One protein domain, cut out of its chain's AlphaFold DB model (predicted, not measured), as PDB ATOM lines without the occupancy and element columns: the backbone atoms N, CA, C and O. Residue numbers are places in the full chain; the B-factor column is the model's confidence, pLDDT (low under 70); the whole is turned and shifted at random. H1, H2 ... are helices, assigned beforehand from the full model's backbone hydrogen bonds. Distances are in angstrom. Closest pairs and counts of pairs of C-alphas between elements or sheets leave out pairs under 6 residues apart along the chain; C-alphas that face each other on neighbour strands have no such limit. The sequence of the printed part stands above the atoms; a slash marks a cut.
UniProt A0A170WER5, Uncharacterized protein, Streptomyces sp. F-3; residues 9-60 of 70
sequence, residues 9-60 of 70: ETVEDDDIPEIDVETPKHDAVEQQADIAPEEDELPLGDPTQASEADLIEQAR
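Overview. This is residues 9 to 60 of the 70 residues of an uncharacterized protein of Streptomyces sp. F-3 (UniProt A0A170WER5). This printed part has little regular structure: it is a chain strung out in a wide, open curve, with the short helix H1 near the bend and the short helix H2 in a small folded head at one end. Residues 9 to 22 make one free arm, and residues 32 to 40 stand free between H1 and the head. The 52 printed residues hold two named helices, H1 then H2, and no named strand; the class is all helix, with 14 residues in named elements. The whole is extended, with a radius of gyration of the C-alphas of 19.1 A, and flat, spanning 48 by 33 by 18 A.

Along the chain. H1, residues 25 to 31, is 10.1 A long and begins at C-alpha 25 (-24.631, -58.172, 47.832). H2, residues 52 to 58, is 10.0 A long and ends at C-alpha 58 (-29.581, -25.821, 54.513).

Arrangement. H1 and H2 are apart. In H2 every O i to N i+4 pair is within hydrogen-bond range; in H1, 2 of 3.

Size, cuts and confidence. The two C-alphas farthest apart, those of Asp 15 and Glu 52, are 48.1 A apart. The printed part has no cut. The link from H1 to H2 is long, 20 residues. Mean pLDDT of the printed part is 73.3; residues 13 to 23, 25 to 26 and 37 to 44 are under 70.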
ATOM      1  N   GLU A   9     -42.087 -38.335  29.314       71.38
ATOM      2  CA  GLU A   9     -42.880 -38.993  28.267       71.38
ATOM      3  C   GLU A   9     -42.141 -39.078  26.915       71.38
ATOM      4  O   GLU A   9     -42.600 -39.739  25.985       71.38
ATOM      5  N   THR A  10     -41.005 -38.383  26.777       74.19
ATOM      6  CA  THR A  10     -40.157 -38.392  25.569       74.19
ATOM      7  C   THR A  10     -38.969 -39.341  25.673       74.19
ATOM      8  O   THR A  10     -38.192 -39.457  24.722       74.19
ATOM      9  N   VAL A  11     -38.820 -40.020  26.812       73.50
ATOM     10  CA  VAL A  11     -37.863 -41.112  26.960       73.50
ATOM     11  C   VAL A  11     -38.394 -42.281  26.137       73.50
ATOM     12  O   VAL A  11     -39.451 -42.830  26.437       73.50
ATOM     13  N   GLU A  12     -37.697 -42.629  25.056       72.88
ATOM     14  CA  GLU A  12     -37.991 -43.860  24.328       72.88
ATOM     15  C   GLU A  12     -37.744 -45.033  25.288       72.88
ATOM     16  O   GLU A  12     -36.630 -45.202  25.788       72.88
ATOM     17  N   ASP A  13     -38.792 -45.820  25.554       65.50
ATOM     18  CA  ASP A  13     -38.699 -47.183  26.095       65.50
ATOM     19  C   ASP A  13     -38.015 -48.048  25.019       65.50
ATOM     20  O   ASP A  13     -38.609 -48.919  24.381       65.50
ATOM     21  N   ASP A  14     -36.744 -47.765  24.740       65.12
ATOM     22  CA  ASP A  14     -35.871 -48.815  24.251       65.12
ATOM     23  C   ASP A  14     -35.965 -49.942  25.286       65.12
ATOM     24  O   ASP A  14     -36.051 -49.666  26.482       65.12
ATOM     25  N   ASP A  15     -35.980 -51.206  24.856       62.22
ATOM     26  CA  ASP A  15     -35.794 -52.356  25.751       62.22
ATOM     27  C   ASP A  15     -34.386 -52.238  26.371       62.22
ATOM     28  O   ASP A  15     -33.444 -52.931  25.975       62.22
ATOM     29  N   ILE A  16     -34.206 -51.293  27.299       62.56
ATOM     30  CA  ILE A  16     -33.033 -51.154  28.136       62.56
ATOM     31  C   ILE A  16     -33.070 -52.449  28.932       62.56
ATOM     32  O   ILE A  16     -34.006 -52.644  29.715       62.56
ATOM     33  N   PRO A  17     -32.135 -53.388  28.692       60.41
ATOM     34  CA  PRO A  17     -32.121 -54.613  29.464       60.41
ATOM     35  C   PRO A  17     -32.093 -54.191  30.925       60.41
ATOM     36  O   PRO A  17     -31.303 -53.313  31.269       60.41
ATOM     37  N   GLU A  18     -32.978 -54.761  31.743       58.97
ATOM     38  CA  GLU A  18     -32.988 -54.537  33.182       58.97
ATOM     39  C   GLU A  18     -31.565 -54.833  33.670       58.97
ATOM     40  O   GLU A  18     -31.126 -55.987  33.714       58.97
ATOM     41  N   ILE A  19     -30.775 -53.776  33.873       59.47
ATOM     42  CA  ILE A  19     -29.426 -53.909  34.389       59.47
ATOM     43  C   ILE A  19     -29.686 -54.264  35.839       59.47
ATOM     44  O   ILE A  19     -30.028 -53.381  36.624       59.47
ATOM     45  N   ASP A  20     -29.591 -55.557  36.168       57.03
ATOM     46  CA  ASP A  20     -29.406 -55.982  37.550       57.03
ATOM     47  C   ASP A  20     -28.260 -55.120  38.053       57.03
ATOM     48  O   ASP A  20     -27.141 -55.194  37.532       57.03
ATOM     49  N   VAL A  21     -28.590 -54.158  38.911       59.91
ATOM     50  CA  VAL A  21     -27.623 -53.204  39.418       59.91
ATOM     51  C   VAL A  21     -26.627 -54.105  40.131       59.91
ATOM     52  O   VAL A  21     -26.962 -54.651  41.182       59.91
ATOM     53  N   GLU A  22     -25.453 -54.359  39.531       59.31
ATOM     54  CA  GLU A  22     -24.373 -55.175  40.111       59.31
ATOM     55  C   GLU A  22     -23.766 -54.417  41.306       59.31
ATOM     56  O   GLU A  22     -22.563 -54.221  41.444       59.31
ATOM     57  N   THR A  23     -24.618 -53.932  42.195       59.44
ATOM     58  CA  THR A  23     -24.279 -53.623  43.558       59.44
ATOM     59  C   THR A  23     -23.861 -54.947  44.195       59.44
ATOM     60  O   THR A  23     -24.643 -55.905  44.201       59.44
ATOM     61  N   PRO A  24     -22.621 -55.055  44.707       71.50
ATOM     62  CA  PRO A  24     -22.231 -56.131  45.602       71.50
ATOM     63  C   PRO A  24     -23.365 -56.461  46.577       71.50
ATOM     64  O   PRO A  24     -24.095 -55.578  47.015       71.50
ATOM     65  N   LYS A  25     -23.521 -57.736  46.955       64.94
ATOM     66  CA  LYS A  25     -24.631 -58.172  47.832       64.94
ATOM     67  C   LYS A  25     -24.771 -57.350  49.119       64.94
ATOM     68  O   LYS A  25     -25.845 -57.343  49.701       64.94
ATOM     69  N   HIS A  26     -23.690 -56.725  49.577       68.31
ATOM     70  CA  HIS A  26     -23.705 -55.817  50.716       68.31
ATOM     71  C   HIS A  26     -24.350 -54.472  50.365       68.31
ATOM     72  O   HIS A  26     -25.291 -54.075  51.038       68.31
ATOM     73  N   ASP A  27     -23.949 -53.852  49.261       70.56
ATOM     74  CA  ASP A  27     -24.526 -52.607  48.758       70.56
ATOM     75  C   ASP A  27     -26.031 -52.750  48.463       70.56
ATOM     76  O   ASP A  27     -26.816 -51.881  48.822       70.56
ATOM     77  N   ALA A  28     -26.479 -53.869  47.881       77.19
ATOM     78  CA  ALA A  28     -27.909 -54.097  47.632       77.19
ATOM     79  C   ALA A  28     -28.740 -54.187  48.930       77.19
ATOM     80  O   ALA A  28     -29.907 -53.806  48.946       77.19
ATOM     81  N   VAL A  29     -28.141 -54.687  50.017       78.62
ATOM     82  CA  VAL A  29     -28.779 -54.737  51.342       78.62
ATOM     83  C   VAL A  29     -28.867 -53.343  51.955       78.62
ATOM     84  O   VAL A  29     -29.893 -53.012  52.538       78.62
ATOM     85  N   GLU A  30     -27.827 -52.521  51.800       78.00
ATOM     86  CA  GLU A  30     -27.841 -51.122  52.246       78.00
ATOM     87  C   GLU A  30     -28.898 -50.303  51.488       78.00
ATOM     88  O   GLU A  30     -29.644 -49.551  52.105       78.00
ATOM     89  N   GLN A  31     -29.046 -50.522  50.179       80.19
ATOM     90  CA  GLN A  31     -30.013 -49.803  49.336       80.19
ATOM     91  C   GLN A  31     -31.480 -50.161  49.612       80.19
ATOM     92  O   GLN A  31     -32.376 -49.395  49.268       80.19
ATOM     93  N   GLN A  32     -31.738 -51.337  50.184       80.00
ATOM     94  CA  GLN A  32     -33.086 -51.800  50.525       80.00
ATOM     95  C   GLN A  32     -33.473 -51.488  51.974       80.00
ATOM     96  O   GLN A  32     -34.580 -51.832  52.391       80.00
ATOM     97  N   ALA A  33     -32.569 -50.899  52.759       82.69
ATOM     98  CA  ALA A  33     -32.864 -50.511  54.126       82.69
ATOM     99  C   ALA A  33     -33.761 -49.266  54.154       82.69
ATOM    100  O   ALA A  33     -33.604 -48.350  53.348       82.69
ATOM    101  N   ASP A  34     -34.687 -49.224  55.111       79.81
ATOM    102  CA  ASP A  34     -35.504 -48.038  55.349       79.81
ATOM    103  C   ASP A  34     -34.612 -46.855  55.759       79.81
ATOM    104  O   ASP A  34     -33.685 -47.000  56.563       79.81
ATOM    105  N   ILE A  35     -34.907 -45.670  55.223       72.31
ATOM    106  CA  ILE A  35     -34.205 -44.440  55.596       72.31
ATOM    107  C   ILE A  35     -34.643 -44.055  57.009       72.31
ATOM    108  O   ILE A  35     -35.832 -43.857  57.259       72.31
ATOM    109  N   ALA A  36     -33.693 -43.931  57.937       71.06
ATOM    110  CA  ALA A  36     -33.967 -43.423  59.277       71.06
ATOM    111  C   ALA A  36     -34.176 -41.894  59.215       71.06
ATOM    112  O   ALA A  36     -33.239 -41.176  58.873       71.06
ATOM    113  N   PRO A  37     -35.366 -41.367  59.548       64.12
ATOM    114  CA  PRO A  37     -35.676 -39.948  59.359       64.12
ATOM    115  C   PRO A  37     -35.022 -39.007  60.387       64.12
ATOM    116  O   PRO A  37     -35.115 -37.792  60.232       64.12
ATOM    117  N   GLU A  38     -34.394 -39.529  61.446       63.97
ATOM    118  CA  GLU A  38     -33.997 -38.729  62.617       63.97
ATOM    119  C   GLU A  38     -32.486 -38.465  62.761       63.97
ATOM    120  O   GLU A  38     -32.116 -37.622  63.575       63.97
ATOM    121  N   GLU A  39     -31.603 -39.144  62.016       58.72
ATOM    122  CA  GLU A  39     -30.184 -39.258  62.424       58.72
ATOM    123  C   GLU A  39     -29.132 -38.630  61.498       58.72
ATOM    124  O   GLU A  39     -27.938 -38.783  61.759       58.72
ATOM    125  N   ASP A  40     -29.511 -37.866  60.472       62.28
ATOM    126  CA  ASP A  40     -28.502 -37.102  59.734       62.28
ATOM    127  C   ASP A  40     -28.125 -35.836  60.521       62.28
ATOM    128  O   ASP A  40     -28.767 -34.785  60.432       62.28
ATOM    129  N   GLU A  41     -27.048 -35.934  61.311       65.69
ATOM    130  CA  GLU A  41     -26.324 -34.763  61.808       65.69
ATOM    131  C   GLU A  41     -25.832 -33.953  60.602       65.69
ATOM    132  O   GLU A  41     -24.815 -34.269  59.982       65.69
ATOM    133  N   LEU A  42     -26.562 -32.890  60.259       67.00
ATOM    134  CA  LEU A  42     -26.147 -31.992  59.192       67.00
ATOM    135  C   LEU A  42     -24.809 -31.356  59.588       67.00
ATOM    136  O   LEU A  42     -24.732 -30.696  60.634       67.00
ATOM    137  N   PRO A  43     -23.740 -31.525  58.787       66.88
ATOM    138  CA  PRO A  43     -22.482 -30.869  59.080       66.88
ATOM    139  C   PRO A  43     -22.740 -29.367  59.106       66.88
ATOM    140  O   PRO A  43     -23.312 -28.811  58.168       66.88
ATOM    141  N   LEU A  44     -22.320 -28.704  60.186       68.69
ATOM    142  CA  LEU A  44     -22.362 -27.252  60.258       68.69
ATOM    143  C   LEU A  44     -21.480 -26.724  59.114       68.69
ATOM    144  O   LEU A  44     -20.251 -26.795  59.193       68.69
ATOM    145  N   GLY A  45     -22.110 -26.298  58.017       72.19
ATOM    146  CA  GLY A  45     -21.414 -25.824  56.824       72.19
ATOM    147  C   GLY A  45     -20.467 -24.674  57.165       72.19
ATOM    148  O   GLY A  45     -20.680 -23.943  58.134       72.19
ATOM    149  N   ASP A  46     -19.400 -24.504  56.381       81.62
ATOM    150  CA  ASP A  46     -18.494 -23.368  56.566       81.62
ATOM    151  C   ASP A  46     -19.296 -22.058  56.414       81.62
ATOM    152  O   ASP A  46     -19.885 -21.824  55.353       81.62
ATOM    153  N   PRO A  47     -19.322 -21.184  57.441       79.69
ATOM    154  CA  PRO A  47     -20.141 -19.974  57.445       79.69
ATOM    155  C   PRO A  47     -19.747 -18.961  56.360       79.69
ATOM    156  O   PRO A  47     -20.428 -17.956  56.180       79.69
ATOM    157  N   THR A  48     -18.643 -19.195  55.647       87.19
ATOM    158  CA  THR A  48     -18.191 -18.366  54.527       87.19
ATOM    159  C   THR A  48     -18.624 -18.887  53.150       87.19
ATOM    160  O   THR A  48     -18.430 -18.186  52.158       87.19
ATOM    161  N   GLN A  49     -19.229 -20.080  53.066       85.81
ATOM    162  CA  GLN A  49     -19.660 -20.696  51.802       85.81
ATOM    163  C   GLN A  49     -20.938 -20.077  51.217       85.81
ATOM    164  O   GLN A  49     -21.121 -20.113  50.001       85.81
ATOM    165  N   ALA A  50     -21.824 -19.529  52.054       86.75
ATOM    166  CA  ALA A  50     -23.131 -19.029  51.630       86.75
ATOM    167  C   ALA A  50     -23.617 -17.861  52.505       86.75
ATOM    168  O   ALA A  50     -22.977 -17.502  53.496       86.75
ATOM    169  N   SER A  51     -24.735 -17.233  52.124       90.12
ATOM    170  CA  SER A  51     -25.353 -16.197  52.957       90.12
ATOM    171  C   SER A  51     -25.989 -16.806  54.212       90.12
ATOM    172  O   SER A  51     -26.329 -17.985  54.235       90.12
ATOM    173  N   GLU A  52     -26.188 -16.000  55.259       87.94
ATOM    174  CA  GLU A  52     -26.797 -16.461  56.518       87.94
ATOM    175  C   GLU A  52     -28.166 -17.127  56.303       87.94
ATOM    176  O   GLU A  52     -28.452 -18.154  56.910       87.94
ATOM    177  N   ALA A  53     -28.983 -16.587  55.392       89.81
ATOM    178  CA  ALA A  53     -30.287 -17.158  55.068       89.81
ATOM    179  C   ALA A  53     -30.166 -18.549  54.424       89.81
ATOM    180  O   ALA A  53     -30.910 -19.458  54.788       89.81
ATOM    181  N   ASP A  54     -29.200 -18.727  53.519       87.50
ATOM    182  CA  ASP A  54     -28.971 -20.009  52.846       87.50
ATOM    183  C   ASP A  54     -28.436 -21.065  53.817       87.50
ATOM    184  O   ASP A  54     -28.828 -22.226  53.741       87.50
ATOM    185  N   LEU A  55     -27.558 -20.669  54.744       86.94
ATOM    186  CA  LEU A  55     -27.014 -21.564  55.768       86.94
ATOM    187  C   LEU A  55     -28.103 -22.046  56.735       86.94
ATOM    188  O   LEU A  55     -28.110 -23.214  57.112       86.94
ATOM    189  N   ILE A  56     -29.034 -21.163  57.118       86.75
ATOM    190  CA  ILE A  56     -30.173 -21.521  57.973       86.75
ATOM    191  C   ILE A  56     -31.101 -22.509  57.261       86.75
ATOM    192  O   ILE A  56     -31.512 -23.492  57.873       86.75
ATOM    193  N   GLU A  57     -31.419 -22.271  55.986       85.38
ATOM    194  CA  GLU A  57     -32.294 -23.168  55.224       85.38
ATOM    195  C   GLU A  57     -31.631 -24.531  54.980       85.38
ATOM    196  O   GLU A  57     -32.281 -25.559  55.130       85.38
ATOM    197  N   GLN A  58     -30.326 -24.566  54.688       85.06
ATOM    198  CA  GLN A  58     -29.581 -25.821  54.513       85.06
ATOM    199  C   GLN A  58     -29.464 -26.640  55.800       85.06
ATOM    200  O   GLN A  58     -29.407 -27.862  55.737       85.06
ATOM    201  N   ALA A  59     -29.426 -25.982  56.961       82.50
ATOM    202  CA  ALA A  59     -29.389 -26.648  58.261       82.50
ATOM    203  C   ALA A  59     -30.777 -27.113  58.741       82.50
ATOM    204  O   ALA A  59     -30.899 -27.683  59.829       82.50
ATOM    205  N   ARG A  60     -31.842 -26.835  57.981       82.25
ATOM    206  CA  ARG A  60     -33.205 -27.169  58.377       82.25
ATOM    207  C   ARG A  60     -33.511 -28.632  58.063       82.25
ATOM    208  O   ARG A  60     -33.463 -29.059  56.916       82.25
TER     209      ARG A  60